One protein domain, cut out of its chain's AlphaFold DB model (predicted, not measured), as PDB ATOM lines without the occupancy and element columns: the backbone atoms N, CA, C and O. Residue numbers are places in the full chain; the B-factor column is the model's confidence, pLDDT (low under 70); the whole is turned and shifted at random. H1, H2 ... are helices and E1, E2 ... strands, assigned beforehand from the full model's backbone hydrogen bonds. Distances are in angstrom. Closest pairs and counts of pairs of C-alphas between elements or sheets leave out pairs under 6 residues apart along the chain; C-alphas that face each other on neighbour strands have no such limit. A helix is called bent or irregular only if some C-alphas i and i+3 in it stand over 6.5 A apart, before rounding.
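Overview. This is residues 78 to 106 and 130 to 209 of the 210 residues of an uncharacterized protein of Bdellovibrionales bacterium RIFOXYC1_FULL_39_130 (UniProt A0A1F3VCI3). A long helix, H2, crosses one face of a small sheet of three short strands, E1, E3 and E2, with H1 beside the strands at the sheet's level. H3 meets the last residues of H2, 156 to 157, with its own residues 196 to 200 and lies apart from the strands E1 and E2, its residues 201 to 207 sticking out. The 109 printed residues hold, in order, H1, E1, H2, E2, E3 and H3; the sheet is mixed, in the order E1 E3 E2, and the class is mixed, helices and strands. The whole is compact, with a radius of gyration of the C-alphas of 14.7 A and spans of 40 by 39 by 27 A.

Along the chain. H1, residues 78 to 88, begins at C-alpha 78 (-34.526, 12.342, 110.840) and is irregular, with C-alphas 79 and 82 7.1 A apart. E1 is residues 99 to 102. H2, residues 138 to 157, is 28.4 A long. E2 is residues 170 to 173 and E3 residues 179 to 182. H3, residues 193 to 207, is 21.1 A long and ends at C-alpha 207 (-16.976, 26.576, 82.990).

Arrangement. E1 and E3 are parallel, with N 182 and O 101 2.8 A apart. E2 and E3 form an antiparallel hairpin, with N 171 and O 181 2.8 A apart. H2 is on the sheet at a height of 9.8 A. H1 and H2 touch about perpendicular, at 77 degrees; their closest C-alphas, of Gly 87 and Ala 155, are 4.6 A apart. H2 and H3 only just touch, with 3 pairs of C-alphas within 8 A, the closest those of Ala 157 and Val 196, 7.1 A. Every O i to N i+4 pair is within hydrogen-bond range in H2 and H3; in H1, 5 of 7 are.

Size, cuts and confidence. Residues 107 to 129 are not printed; C-alphas 106 and 130 are 18.7 A apart. The link from H2 to E2 is long. Residues 176 and 209 have pLDDT under 70.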
ATOM      1  N   SER A  78     -35.461  12.692 109.758       81.56
ATOM      2  CA  SER A  78     -34.526  12.342 110.840       81.56
ATOM      3  C   SER A  78     -33.502  11.257 110.470       81.56
ATOM      4  O   SER A  78     -32.427  11.201 111.074       81.56
ATOM      5  N   LEU A  79     -33.813  10.383 109.507       86.19
ATOM      6  CA  LEU A  79     -32.877   9.378 108.983       86.19
ATOM      7  C   LEU A  79     -31.882   9.974 107.977       86.19
ATOM      8  O   LEU A  79     -30.804   9.412 107.787       86.19
ATOM      9  N   LEU A  80     -32.230  11.098 107.346       90.00
ATOM     10  CA  LEU A  80     -31.386  11.811 106.384       90.00
ATOM     11  C   LEU A  80     -30.438  12.814 107.054       90.00
ATOM     12  O   LEU A  80     -29.451  13.210 106.435       90.00
ATOM     13  N   GLU A  81     -30.678  13.177 108.319       91.88
ATOM     14  CA  GLU A  81     -29.839  14.110 109.087       91.88
ATOM     15  C   GLU A  81     -28.336  13.811 109.012       91.88
ATOM     16  O   GLU A  81     -27.586  14.746 108.747       91.88
ATOM     17  N   PRO A  82     -27.843  12.564 109.190       93.50
ATOM     18  CA  PRO A  82     -26.402  12.313 109.128       93.50
ATOM     19  C   PRO A  82     -25.826  12.619 107.742       93.50
ATOM     20  O   PRO A  82     -24.745  13.191 107.619       93.50
ATOM     21  N   LEU A  83     -26.574  12.282 106.687       94.12
ATOM     22  CA  LEU A  83     -26.163  12.546 105.313       94.12
ATOM     23  C   LEU A  83     -26.149  14.054 105.020       94.12
ATOM     24  O   LEU A  83     -25.224  14.551 104.372       94.12
ATOM     25  N   ALA A  84     -27.150  14.778 105.523       94.56
ATOM     26  CA  ALA A  84     -27.248  16.226 105.392       94.56
ATOM     27  C   ALA A  84     -26.156  16.952 106.184       94.56
ATOM     28  O   ALA A  84     -25.549  17.885 105.657       94.56
ATOM     29  N   ASP A  85     -25.830  16.485 107.389       95.38
ATOM     30  CA  ASP A  85     -24.757  17.042 108.211       95.38
ATOM     31  C   ASP A  85     -23.399  16.870 107.512       95.38
ATOM     32  O   ASP A  85     -22.648  17.832 107.337       95.38
ATOM     33  N   GLU A  86     -23.124  15.677 106.975       94.94
ATOM     34  CA  GLU A  86     -21.911  15.423 106.193       94.94
ATOM     35  C   GLU A  86     -21.805  16.309 104.943       94.94
ATOM     36  O   GLU A  86     -20.701  16.742 104.580       94.94
ATOM     37  N   GLY A  87     -22.924  16.586 104.270       94.50
ATOM     38  CA  GLY A  87     -22.983  17.448 103.088       94.50
ATOM     39  C   GLY A  87     -22.775  18.923 103.432       94.50
ATOM     40  O   GLY A  87     -21.808  19.552 102.976       94.50
ATOM     41  N   TYR A  88     -23.641  19.458 104.286       95.56
ATOM     42  CA  TYR A  88     -23.836  20.894 104.463       95.56
ATOM     43  C   TYR A  88     -23.060  21.488 105.643       95.56
ATOM     44  O   TYR A  88     -22.556  22.611 105.521       95.56
ATOM     45  N   THR A  89     -22.869  20.747 106.738       95.06
ATOM     46  CA  THR A  89     -22.304  21.317 107.966       95.06
ATOM     47  C   THR A  89     -20.843  21.750 107.783       95.06
ATOM     48  O   THR A  89     -19.997  21.067 107.181       95.06
ATOM     49  N   ARG A  90     -20.533  22.956 108.268       92.44
ATOM     50  CA  ARG A  90     -19.191  23.546 108.304       92.44
ATOM     51  C   ARG A  90     -19.094  24.614 109.387       92.44
ATOM     52  O   ARG A  90     -19.698  25.678 109.270       92.44
ATOM     53  N   ALA A  91     -18.179  24.407 110.328       87.81
ATOM     54  CA  ALA A  91     -17.750  25.462 111.235       87.81
ATOM     55  C   ALA A  91     -17.106  26.643 110.480       87.81
ATOM     56  O   ALA A  91     -16.393  26.473 109.484       87.81
ATOM     57  N   ALA A  92     -17.327  27.858 110.972       83.62
ATOM     58  CA  ALA A  92     -16.643  29.034 110.459       83.62
ATOM     59  C   ALA A  92     -15.126  28.884 110.657       83.62
ATOM     60  O   ALA A  92     -14.642  28.705 111.769       83.62
ATOM     61  N   SER A  93     -14.343  28.977 109.578       76.19
ATOM     62  CA  SER A  93     -12.881  28.852 109.681       76.19
ATOM     63  C   SER A  93     -12.210  30.081 110.314       76.19
ATOM     64  O   SER A  93     -11.005  30.064 110.550       76.19
ATOM     65  N   LYS A  94     -12.949  31.190 110.464       75.25
ATOM     66  CA  LYS A  94     -12.525  32.487 111.019       75.25
ATOM     67  C   LYS A  94     -13.751  33.193 111.608       75.25
ATOM     68  O   LYS A  94     -14.849  32.979 111.104       75.25
ATOM     69  N   THR A  95     -13.545  34.099 112.561       70.31
ATOM     70  CA  THR A  95     -14.598  34.834 113.294       70.31
ATOM     71  C   THR A  95     -15.602  35.583 112.403       70.31
ATOM     72  O   THR A  95     -16.739  35.767 112.805       70.31
ATOM     73  N   ASN A  96     -15.224  35.949 111.172       70.62
ATOM     74  CA  ASN A  96     -16.066  36.724 110.244       70.62
ATOM     75  C   ASN A  96     -16.564  35.908 109.036       70.62
ATOM     76  O   ASN A  96     -16.824  36.472 107.973       70.62
ATOM     77  N   LYS A  97     -16.590  34.576 109.135       81.62
ATOM     78  CA  LYS A  97     -17.145  33.715 108.084       81.62
ATOM     79  C   LYS A  97     -18.432  33.059 108.558       81.62
ATOM     80  O   LYS A  97     -18.497  32.611 109.692       81.62
ATOM     81  N   THR A  98     -19.378  32.917 107.639       88.38
ATOM     82  CA  THR A  98     -20.640  32.215 107.861       88.38
ATOM     83  C   THR A  98     -20.389  30.745 108.225       88.38
ATOM     84  O   THR A  98     -19.681  30.047 107.487       88.38
ATOM     85  N   SER A  99     -20.917  30.245 109.342       92.62
ATOM     86  CA  SER A  99     -21.032  28.795 109.564       92.62
ATOM     87  C   SER A  99     -22.244  28.247 108.811       92.62
ATOM     88  O   SER A  99     -23.214  28.962 108.563       92.62
ATOM     89  N   PHE A 100     -22.170  26.979 108.419       94.56
ATOM     90  CA  PHE A 100     -23.276  26.267 107.786       94.56
ATOM     91  C   PHE A 100     -23.663  25.087 108.661       94.56
ATOM     92  O   PHE A 100     -22.785  24.352 109.116       94.56
ATOM     93  N   GLU A 101     -24.955  24.908 108.882       94.31
ATOM     94  CA  GLU A 101     -25.528  23.867 109.732       94.31
ATOM     95  C   GLU A 101     -26.815  23.339 109.090       94.31
ATOM     96  O   GLU A 101     -27.348  23.936 108.150       94.31
ATOM     97  N   ILE A 102     -27.311  22.218 109.598       93.56
ATOM     98  CA  ILE A 102     -28.640  21.700 109.272       93.56
ATOM     99  C   ILE A 102     -29.548  21.839 110.488       93.56
ATOM    100  O   ILE A 102     -29.068  21.817 111.625       93.56
ATOM    101  N   ASP A 103     -30.847  21.947 110.250       90.75
ATOM    102  CA  ASP A 103     -31.834  21.795 111.308       90.75
ATOM    103  C   ASP A 103     -31.836  20.349 111.816       90.75
ATOM    104  O   ASP A 103     -31.614  19.399 111.056       90.75
ATOM    105  N   LYS A 104     -32.035  20.186 113.123       88.25
ATOM    106  CA  LYS A 104     -31.909  18.902 113.816       88.25
ATOM    107  C   LYS A 104     -33.184  18.599 114.575       88.25
ATOM    108  O   LYS A 104     -33.648  19.395 115.395       88.25
ATOM    109  N   SER A 105     -33.708  17.395 114.369       88.94
ATOM    110  CA  SER A 105     -34.833  16.910 115.155       88.94
ATOM    111  C   SER A 105     -34.449  16.735 116.623       88.94
ATOM    112  O   SER A 105     -33.410  16.173 116.985       88.94
ATOM    113  N   LYS A 106     -35.340  17.179 117.506       89.62
ATOM    114  CA  LYS A 106     -35.250  16.960 118.950       89.62
ATOM    115  C   LYS A 106     -35.799  15.566 119.268       89.62
ATOM    116  O   LYS A 106     -36.871  15.437 119.857       89.62
ATOM    117  N   HIS A 130     -34.321  33.870 113.214       90.62
ATOM    118  CA  HIS A 130     -33.849  34.170 111.868       90.62
ATOM    119  C   HIS A 130     -34.372  35.502 111.352       90.62
ATOM    120  O   HIS A 130     -35.431  35.985 111.754       90.62
ATOM    121  N   VAL A 131     -33.616  36.079 110.421       89.00
ATOM    122  CA  VAL A 131     -34.037  37.257 109.663       89.00
ATOM    123  C   VAL A 131     -34.850  36.778 108.465       89.00
ATOM    124  O   VAL A 131     -34.364  35.957 107.682       89.00
ATOM    125  N   ARG A 132     -36.083  37.270 108.313       87.25
ATOM    126  CA  ARG A 132     -36.918  36.931 107.154       87.25
ATOM    127  C   ARG A 132     -36.377  37.606 105.904       87.25
ATOM    128  O   ARG A 132     -35.829  38.705 105.969       87.25
ATOM    129  N   TRP A 133     -36.556  36.965 104.756       86.88
ATOM    130  CA  TRP A 133     -36.070  37.485 103.480       86.88
ATOM    131  C   TRP A 133     -36.607  38.888 103.173       86.88
ATOM    132  O   TRP A 133     -35.875  39.745 102.679       86.88
ATOM    133  N   GLU A 134     -37.873  39.144 103.487       90.19
ATOM    134  CA  GLU A 134     -38.545  40.425 103.264       90.19
ATOM    135  C   GLU A 134     -37.891  41.558 104.060       90.19
ATOM    136  O   GLU A 134     -37.810  42.678 103.556       90.19
ATOM    137  N   ASP A 135     -37.363  41.239 105.242       91.56
ATOM    138  CA  ASP A 135     -36.744  42.192 106.162       91.56
ATOM    139  C   ASP A 135     -35.260  42.459 105.823       91.56
ATOM    140  O   ASP A 135     -34.668  43.404 106.342       91.56
ATOM    141  N   MET A 136     -34.647  41.661 104.936       90.56
ATOM    142  CA  MET A 136     -33.258  41.851 104.503       90.56
ATOM    143  C   MET A 136     -33.128  42.978 103.468       90.56
ATOM    144  O   MET A 136     -33.862  43.039 102.468       90.56
ATOM    145  N   ASN A 137     -32.108  43.821 103.638       92.94
ATOM    146  CA  ASN A 137     -31.727  44.812 102.632       92.94
ATOM    147  C   ASN A 137     -30.995  44.166 101.435       92.94
ATOM    148  O   ASN A 137     -30.651  42.985 101.442       92.94
ATOM    149  N   TYR A 138     -30.739  44.941 100.375       93.88
ATOM    150  CA  TYR A 138     -30.121  44.424  99.145       93.88
ATOM    151  C   TYR A 138     -28.746  43.767  99.369       93.88
ATOM    152  O   TYR A 138     -28.466  42.710  98.803       93.88
ATOM    153  N   ILE A 139     -27.897  44.366 100.209       92.12
ATOM    154  CA  ILE A 139     -26.550  43.853 100.498       92.12
ATOM    155  C   ILE A 139     -26.650  42.524 101.254       92.12
ATOM    156  O   ILE A 139     -25.942  41.569 100.934       92.12
ATOM    157  N   GLU A 140     -27.563  42.440 102.219       90.38
ATOM    158  CA  GLU A 140     -27.817  41.216 102.979       90.38
ATOM    159  C   GLU A 140     -28.371  40.099 102.099       90.38
ATOM    160  O   GLU A 140     -27.897  38.970 102.198       90.38
ATOM    161  N   LYS A 141     -29.306  40.418 101.198       92.25
ATOM    162  CA  LYS A 141     -29.864  39.473 100.221       92.25
ATOM    163  C   LYS A 141     -28.793  38.919  99.290       92.25
ATOM    164  O   LYS A 141     -28.718  37.709  99.087       92.25
ATOM    165  N   ALA A 142     -27.936  39.791  98.756       92.12
ATOM    166  CA  ALA A 142     -26.837  39.387  97.884       92.12
ATOM    167  C   ALA A 142     -25.836  38.481  98.616       92.12
ATOM    168  O   ALA A 142     -25.400  37.463  98.075       92.12
ATOM    169  N   LYS A 143     -25.496  38.823  99.862       90.56
ATOM    170  CA  LYS A 143     -24.599  38.019 100.692       90.56
ATOM    171  C   LYS A 143     -25.215  36.669 101.062       90.56
ATOM    172  O   LYS A 143     -24.551  35.655 100.893       90.56
ATOM    173  N   PHE A 144     -26.482  36.643 101.470       91.50
ATOM    174  CA  PHE A 144     -27.202  35.401 101.737       91.50
ATOM    175  C   PHE A 144     -27.220  34.501 100.499       91.50
ATOM    176  O   PHE A 144     -26.877  33.328 100.590       91.50
ATOM    177  N   ALA A 145     -27.544  35.046  99.323       92.12
ATOM    178  CA  ALA A 145     -27.570  34.260  98.094       92.12
ATOM    179  C   ALA A 145     -26.199  33.679  97.738       92.12
ATOM    180  O   ALA A 145     -26.099  32.518  97.342       92.12
ATOM    181  N   LYS A 146     -25.133  34.462  97.930       92.44
ATOM    182  CA  LYS A 146     -23.760  33.979  97.770       92.44
ATOM    183  C   LYS A 146     -23.448  32.833  98.736       92.44
ATOM    184  O   LYS A 146     -22.860  31.841  98.311       92.44
ATOM    185  N   ASP A 147     -23.840  32.967  99.997       92.44
ATOM    186  CA  ASP A 147     -23.576  31.965 101.026       92.44
ATOM    187  C   ASP A 147     -24.382  30.669 100.773       92.44
ATOM    188  O   ASP A 147     -23.821  29.582 100.916       92.44
ATOM    189  N   VAL A 148     -25.630  30.757 100.282       93.75
ATOM    190  CA  VAL A 148     -26.405  29.591  99.797       93.75
ATOM    191  C   VAL A 148     -25.666  28.888  98.662       93.75
ATOM    192  O   VAL A 148     -25.431  27.684  98.734       93.75
ATOM    193  N   VAL A 149     -25.252  29.625  97.627       92.81
ATOM    194  CA  VAL A 149     -24.530  29.042  96.484       92.81
ATOM    195  C   VAL A 149     -23.225  28.383  96.937       92.81
ATOM    196  O   VAL A 149     -22.891  27.297  96.460       92.81
ATOM    197  N   GLU A 150     -22.494  28.992  97.875       92.69
ATOM    198  CA  GLU A 150     -21.294  28.390  98.463       92.69
ATOM    199  C   GLU A 150     -21.615  27.072  99.184       92.69
ATOM    200  O   GLU A 150     -20.890  26.086  99.011       92.69
ATOM    201  N   ALA A 151     -22.686  27.036  99.979       93.75
ATOM    202  CA  ALA A 151     -23.098  25.839 100.700       93.75
ATOM    203  C   ALA A 151     -23.495  24.702  99.744       93.75
ATOM    204  O   ALA A 151     -22.963  23.595  99.874       93.75
ATOM    205  N   GLU A 152     -24.334  24.981  98.740       93.88
ATOM    206  CA  GLU A 152     -24.754  23.992  97.737       93.88
ATOM    207  C   GLU A 152     -23.573  23.489  96.903       93.88
ATOM    208  O   GLU A 152     -23.392  22.284  96.732       93.88
ATOM    209  N   ALA A 153     -22.698  24.384  96.434       91.12
ATOM    210  CA  ALA A 153     -21.526  23.988  95.654       91.12
ATOM    211  C   ALA A 153     -20.593  23.060  96.451       91.12
ATOM    212  O   ALA A 153     -20.011  22.121  95.898       91.12
ATOM    213  N   ARG A 154     -20.456  23.291  97.763       92.06
ATOM    214  CA  ARG A 154     -19.671  22.423  98.650       92.06
ATOM    215  C   ARG A 154     -20.333  21.065  98.863       92.06
ATOM    216  O   ARG A 154     -19.628  20.057  98.822       92.06
ATOM    217  N   ALA A 155     -21.646  21.038  99.068       93.69
ATOM    218  CA  ALA A 155     -22.435  19.813  99.176       93.69
ATOM    219  C   ALA A 155     -22.296  18.958  97.897       93.69
ATOM    220  O   ALA A 155     -21.928  17.779  97.955       93.69
ATOM    221  N   ILE A 156     -22.424  19.593  96.727       91.62
ATOM    222  CA  ILE A 156     -22.211  18.976  95.410       91.62
ATOM    223  C   ILE A 156     -20.786  18.429  95.274       91.62
ATOM    224  O   ILE A 156     -20.593  17.288  94.853       91.62
ATOM    225  N   ALA A 157     -19.769  19.200  95.671       88.94
ATOM    226  CA  ALA A 157     -18.373  18.765  95.596       88.94
ATOM    227  C   ALA A 157     -18.070  17.535  96.473       88.94
ATOM    228  O   ALA A 157     -17.158  16.765  96.152       88.94
ATOM    229  N   LYS A 158     -18.832  17.348  97.559       91.00
ATOM    230  CA  LYS A 158     -18.799  16.159  98.423       91.00
ATOM    231  C   LYS A 158     -19.651  14.997  97.894       91.00
ATOM    232  O   LYS A 158     -19.588  13.913  98.466       91.00
ATOM    233  N   GLY A 159     -20.444  15.213  96.843       92.75
ATOM    234  CA  GLY A 159     -21.401  14.238  96.323       92.75
ATOM    235  C   GLY A 159     -22.624  14.030  97.210       92.75
ATOM    236  O   GLY A 159     -23.304  13.026  97.044       92.75
ATOM    237  N   LYS A 160     -22.885  14.932  98.161       95.12
ATOM    238  CA  LYS A 160     -23.966  14.822  99.147       95.12
ATOM    239  C   LYS A 160     -24.770  16.102  99.132       95.12
ATOM    240  O   LYS A 160     -24.384  17.057  99.798       95.12
ATOM    241  N   PHE A 161     -25.804  16.147  98.307       93.94
ATOM    242  CA  PHE A 161     -26.550  17.371  98.031       93.94
ATOM    243  C   PHE A 161     -27.998  17.063  97.685       93.94
ATOM    244  O   PHE A 161     -28.343  15.937  97.332       93.94
ATOM    245  N   ASP A 162     -28.832  18.080  97.797       91.56
ATOM    246  CA  ASP A 162     -30.210  18.062  97.340       91.56
ATOM    247  C   ASP A 162     -30.266  18.464  95.853       91.56
ATOM    248  O   ASP A 162     -29.785  19.550  95.514       91.56
ATOM    249  N   PRO A 163     -30.785  17.615  94.947       87.12
ATOM    250  CA  PRO A 163     -30.896  17.936  93.526       87.12
ATOM    251  C   PRO A 163     -31.978  18.984  93.228       87.12
ATOM    252  O   PRO A 163     -31.980  19.545  92.133       87.12
ATOM    253  N   GLU A 164     -32.856  19.285  94.187       84.94
ATOM    254  CA  GLU A 164     -33.903  20.303  94.079       84.94
ATOM    255  C   GLU A 164     -33.733  21.379  95.169       84.94
ATOM    256  O   GLU A 164     -34.600  21.571  96.024       84.94
ATOM    257  N   PRO A 165     -32.602  22.112  95.186       83.00
ATOM    258  CA  PRO A 165     -32.360  23.079  96.237       83.00
ATOM    259  C   PRO A 165     -33.293  24.279  96.071       83.00
ATOM    260  O   PRO A 165     -33.343  24.925  95.020       83.00
ATOM    261  N   HIS A 166     -33.978  24.641  97.152       84.62
ATOM    262  CA  HIS A 166     -34.746  25.871  97.219       84.62
ATOM    263  C   HIS A 166     -34.130  26.857  98.195       84.62
ATOM    264  O   HIS A 166     -33.651  26.522  99.274       84.62
ATOM    265  N   PHE A 167     -34.184  28.123  97.812       83.94
ATOM    266  CA  PHE A 167     -33.660  29.214  98.616       83.94
ATOM    267  C   PHE A 167     -34.394  29.369  99.955       83.94
ATOM    268  O   PHE A 167     -33.787  29.714 100.963       83.94
ATOM    269  N   ALA A 168     -35.692  29.053  99.963       86.50
ATOM    270  CA  ALA A 168     -36.527  29.026 101.159       86.50
ATOM    271  C   ALA A 168     -36.136  27.916 102.154       86.50
ATOM    272  O   ALA A 168     -36.573  27.955 103.299       86.50
ATOM    273  N   ASN A 169     -35.278  26.969 101.753       91.19
ATOM    274  CA  ASN A 169     -34.797  25.888 102.618       91.19
ATOM    275  C   ASN A 169     -33.642  26.341 103.520       91.19
ATOM    276  O   ASN A 169     -33.070  25.519 104.233       91.19
ATOM    277  N   TRP A 170     -33.271  27.621 103.482       93.31
ATOM    278  CA  TRP A 170     -32.174  28.188 104.252       93.31
ATOM    279  C   TRP A 170     -32.666  29.317 105.154       93.31
ATOM    280  O   TRP A 170     -33.370  30.225 104.717       93.31
ATOM    281  N   LEU A 171     -32.223  29.301 106.409       92.81
ATOM    282  CA  LEU A 171     -32.447  30.368 107.375       92.81
ATOM    283  C   LEU A 171     -31.134  31.079 107.694       92.81
ATOM    284  O   LEU A 171     -30.117  30.438 107.969       92.81
ATOM    285  N   LYS A 172     -31.166  32.415 107.707       90.50
ATOM    286  CA  LYS A 172     -30.079  33.243 108.244       90.50
ATOM    287  C   LYS A 172     -30.365  33.531 109.704       90.50
ATOM    288  O   LYS A 172     -31.346  34.211 109.999       90.50
ATOM    289  N   HIS A 173     -29.513  33.066 110.604       84.81
ATOM    290  CA  HIS A 173     -29.717  33.331 112.019       84.81
ATOM    291  C   HIS A 173     -29.544  34.810 112.361       84.81
ATOM    292  O   HIS A 173     -28.638  35.480 111.860       84.81
ATOM    293  N   SER A 174     -30.408  35.305 113.240       70.44
ATOM    294  CA  SER A 174     -30.300  36.636 113.829       70.44
ATOM    295  C   SER A 174     -29.444  36.558 115.100       70.44
ATOM    296  O   SER A 174     -29.954  36.192 116.157       70.44
ATOM    297  N   GLY A 175     -28.149  36.868 115.009       71.88
ATOM    298  CA  GLY A 175     -27.227  36.827 116.150       71.88
ATOM    299  C   GLY A 175     -25.840  37.396 115.837       71.88
ATOM    300  O   GLY A 175     -25.581  37.831 114.716       71.88
ATOM    301  N   GLU A 176     -24.946  37.395 116.834       65.44
ATOM    302  CA  GLU A 176     -23.568  37.906 116.698       65.44
ATOM    303  C   GLU A 176     -22.696  37.037 115.782       65.44
ATOM    304  O   GLU A 176     -21.817  37.543 115.085       65.44
ATOM    305  N   GLN A 177     -22.947  35.725 115.768       72.31
ATOM    306  CA  GLN A 177     -22.304  34.801 114.843       72.31
ATOM    307  C   GLN A 177     -23.171  34.615 113.607       72.31
ATOM    308  O   GLN A 177     -24.344  34.245 113.684       72.31
ATOM    309  N   GLU A 178     -22.557  34.831 112.451       81.06
ATOM    310  CA  GLU A 178     -23.206  34.576 111.182       81.06
ATOM    311  C   GLU A 178     -23.302  33.061 110.959       81.06
ATOM    312  O   GLU A 178     -22.323  32.413 110.594       81.06
ATOM    313  N   ARG A 179     -24.485  32.491 111.210       89.19
ATOM    314  CA  ARG A 179     -24.798  31.085 110.921       89.19
ATOM    315  C   ARG A 179     -25.945  30.985 109.919       89.19
ATOM    316  O   ARG A 179     -26.922  31.740 109.991       89.19
ATOM    317  N   MET A 180     -25.828  30.038 108.998       92.81
ATOM    318  CA  MET A 180     -26.871  29.664 108.051       92.81
ATOM    319  C   MET A 180     -27.294  28.223 108.281       92.81
ATOM    320  O   MET A 180     -26.450  27.330 108.332       92.81
ATOM    321  N   VAL A 181     -28.601  28.005 108.395       93.81
ATOM    322  CA  VAL A 181     -29.166  26.699 108.735       93.81
ATOM    323  C   VAL A 181     -30.045  26.198 107.598       93.81
ATOM    324  O   VAL A 181     -30.977  26.896 107.196       93.81
ATOM    325  N   ARG A 182     -29.758  25.004 107.073       93.81
ATOM    326  CA  ARG A 182     -30.617  24.327 106.096       93.81
ATOM    327  C   ARG A 182     -31.729  23.570 106.817       93.81
ATOM    328  O   ARG A 182     -31.442  22.649 107.575       93.81
ATOM    329  N   ILE A 183     -32.979  23.940 106.563       91.31
ATOM    330  CA  ILE A 183     -34.165  23.411 107.259       91.31
ATOM    331  C   ILE A 183     -34.902  22.307 106.493       91.31
ATOM    332  O   ILE A 183     -35.733  21.607 107.064       91.31
ATOM    333  N   ASP A 184     -34.595  22.133 105.208       88.06
ATOM    334  CA  ASP A 184     -35.190  21.094 104.371       88.06
ATOM    335  C   ASP A 184     -34.114  20.435 103.506       88.06
ATOM    336  O   ASP A 184     -33.325  21.106 102.835       88.06
ATOM    337  N   PHE A 185     -34.051  19.113 103.584       90.12
ATOM    338  CA  PHE A 185     -33.100  18.253 102.890       90.12
ATOM    339  C   PHE A 185     -33.729  16.885 102.585       90.12
ATOM    340  O   PHE A 185     -33.020  15.882 102.477       90.12
ATOM    341  N   ASP A 186     -35.055  16.828 102.432       85.12
ATOM    342  CA  ASP A 186     -35.801  15.576 102.243       85.12
ATOM    343  C   ASP A 186     -35.419  14.845 100.940       85.12
ATOM    344  O   ASP A 186     -35.576  13.629 100.819       85.12
ATOM    345  N   LYS A 187     -34.851  15.560  99.964       86.56
ATOM    346  CA  LYS A 187     -34.414  14.999  98.678       86.56
ATOM    347  C   LYS A 187     -32.906  14.773  98.576       86.56
ATOM    348  O   LYS A 187     -32.411  14.469  97.491       86.56
ATOM    349  N   ILE A 188     -32.163  14.884  99.681       91.19
ATOM    350  CA  ILE A 188     -30.708  14.711  99.656       91.19
ATOM    351  C   ILE A 188     -30.297  13.347  99.082       91.19
ATOM    352  O   ILE A 188     -30.810  12.292  99.463       91.19
ATOM    353  N   VAL A 189     -29.323  13.371  98.175       92.00
ATOM    354  CA  VAL A 189     -28.729  12.179  97.566       92.00
ATOM    355  C   VAL A 189     -27.275  12.011  97.986       92.00
ATOM    356  O   VAL A 189     -26.614  12.959  98.407       92.00
ATOM    357  N   SER A 190     -26.767  10.789  97.840       95.19
ATOM    358  CA  SER A 190     -25.354  10.458  98.013       95.19
ATOM    359  C   SER A 190     -24.844   9.805  96.736       95.19
ATOM    360  O   SER A 190     -25.258   8.697  96.387       95.19
ATOM    361  N   LEU A 191     -23.969  10.506  96.023       93.00
ATOM    362  CA  LEU A 191     -23.329  10.017  94.812       93.00
ATOM    363  C   LEU A 191     -22.153   9.098  95.146       93.00
ATOM    364  O   LEU A 191     -21.391   9.321  96.092       93.00
ATOM    365  N   LYS A 192     -21.939   8.094  94.297       93.19
ATOM    366  CA  LYS A 192     -20.725   7.277  94.314       93.19
ATOM    367  C   LYS A 192     -19.513   8.126  93.912       93.19
ATOM    368  O   LYS A 192     -19.647   9.041  93.098       93.19
ATOM    369  N   PRO A 193     -18.292   7.780  94.360       89.38
ATOM    370  CA  PRO A 193     -17.084   8.521  93.988       89.38
ATOM    371  C   PRO A 193     -16.898   8.706  92.471       89.38
ATOM    372  O   PRO A 193     -16.512   9.782  92.021       89.38
ATOM    373  N   SER A 194     -17.234   7.693  91.665       92.06
ATOM    374  CA  SER A 194     -17.178   7.768  90.197       92.06
ATOM    375  C   SER A 194     -18.160   8.781  89.597       92.06
ATOM    376  O   SER A 194     -17.856   9.431  88.595       92.06
ATOM    377  N   GLU A 195     -19.338   8.930  90.203       92.31
ATOM    378  CA  GLU A 195     -20.371   9.882  89.781       92.31
ATOM    379  C   GLU A 195     -19.958  11.313  90.147       92.31
ATOM    380  O   GLU A 195     -20.101  12.222  89.331       92.31
ATOM    381  N   VAL A 196     -19.340  11.501  91.319       89.62
ATOM    382  CA  VAL A 196     -18.770  12.791  91.741       89.62
ATOM    383  C   VAL A 196     -17.683  13.265  90.775       89.62
ATOM    384  O   VAL A 196     -17.687  14.425  90.361       89.62
ATOM    385  N   GLU A 197     -16.757  12.389  90.381       88.56
ATOM    386  CA  GLU A 197     -15.706  12.755  89.424       88.56
ATOM    387  C   GLU A 197     -16.266  13.049  88.027       88.56
ATOM    388  O   GLU A 197     -15.826  13.997  87.369       88.56
ATOM    389  N   SER A 198     -17.297  12.310  87.606       90.06
ATOM    390  CA  SER A 198     -18.013  12.588  86.356       90.06
ATOM    391  C   SER A 198     -18.670  13.972  86.386       90.06
ATOM    392  O   SER A 198     -18.478  14.767  85.463       90.06
ATOM    393  N   LEU A 199     -19.359  14.309  87.480       87.12
ATOM    394  CA  LEU A 199     -19.985  15.616  87.674       87.12
ATOM    395  C   LEU A 199     -18.953  16.753  87.657       87.12
ATOM    396  O   LEU A 199     -19.121  17.736  86.933       87.12
ATOM    397  N   LYS A 200     -17.839  16.601  88.384       85.31
ATOM    398  CA  LYS A 200     -16.732  17.574  88.371       85.31
ATOM    399  C   LYS A 200     -16.162  17.768  86.966       85.31
ATOM    400  O   LYS A 200     -15.824  18.894  86.599       85.31
ATOM    401  N   SER A 201     -16.044  16.694  86.187       86.81
ATOM    402  CA  SER A 201     -15.571  16.758  84.801       86.81
ATOM    403  C   SER A 201     -16.508  17.595  83.926       86.81
ATOM    404  O   SER A 201     -16.054  18.534  83.270       86.81
ATOM    405  N   VAL A 202     -17.820  17.338  83.990       86.69
ATOM    406  CA  VAL A 202     -18.835  18.098  83.238       86.69
ATOM    407  C   VAL A 202     -18.804  19.582  83.609       86.69
ATOM    408  O   VAL A 202     -18.715  20.432  82.722       86.69
ATOM    409  N   VAL A 203     -18.786  19.906  84.906       83.50
ATOM    410  CA  VAL A 203     -18.728  21.301  85.380       83.50
ATOM    411  C   VAL A 203     -17.478  22.016  84.860       83.50
ATOM    412  O   VAL A 203     -17.575  23.147  84.383       83.50
ATOM    413  N   ARG A 204     -16.307  21.362  84.873       84.31
ATOM    414  CA  ARG A 204     -15.066  21.939  84.318       84.31
ATOM    415  C   ARG A 204     -15.167  22.224  82.821       84.31
ATOM    416  O   ARG A 204     -14.595  23.209  82.363       84.31
ATOM    417  N   VAL A 205     -15.841  21.366  82.056       87.62
ATOM    418  CA  VAL A 205     -16.038  21.572  80.613       87.62
ATOM    419  C   VAL A 205     -16.954  22.766  80.360       87.62
ATOM    420  O   VAL A 205     -16.639  23.595  79.508       87.62
ATOM    421  N   LEU A 206     -18.050  22.880  81.113       82.31
ATOM    422  CA  LEU A 206     -19.001  23.985  80.985       82.31
ATOM    423  C   LEU A 206     -18.372  25.326  81.388       82.31
ATOM    424  O   LEU A 206     -18.491  26.298  80.651       82.31
ATOM    425  N   ALA A 207     -17.624  25.361  82.495       81.00
ATOM    426  CA  ALA A 207     -16.976  26.576  82.990       81.00
ATOM    427  C   ALA A 207     -15.851  27.109  82.082       81.00
ATOM    428  O   ALA A 207     -15.490  28.272  82.185       81.00
ATOM    429  N   LYS A 208     -15.279  26.278  81.199       74.06
ATOM    430  CA  LYS A 208     -14.260  26.705  80.219       74.06
ATOM    431  C   LYS A 208     -14.843  27.340  78.954       74.06
ATOM    432  O   LYS A 208     -14.078  27.857  78.146       74.06
ATOM    433  N   LYS A 209     -16.153  27.213  78.731       57.12
ATOM    434  CA  LYS A 209     -16.838  27.699  77.524       57.12
ATOM    435  C   LYS A 209     -17.608  29.010  77.734       57.12
ATOM    436  O   LYS A 209     -18.184  29.495  76.765       57.12
TER     437      LYS A 209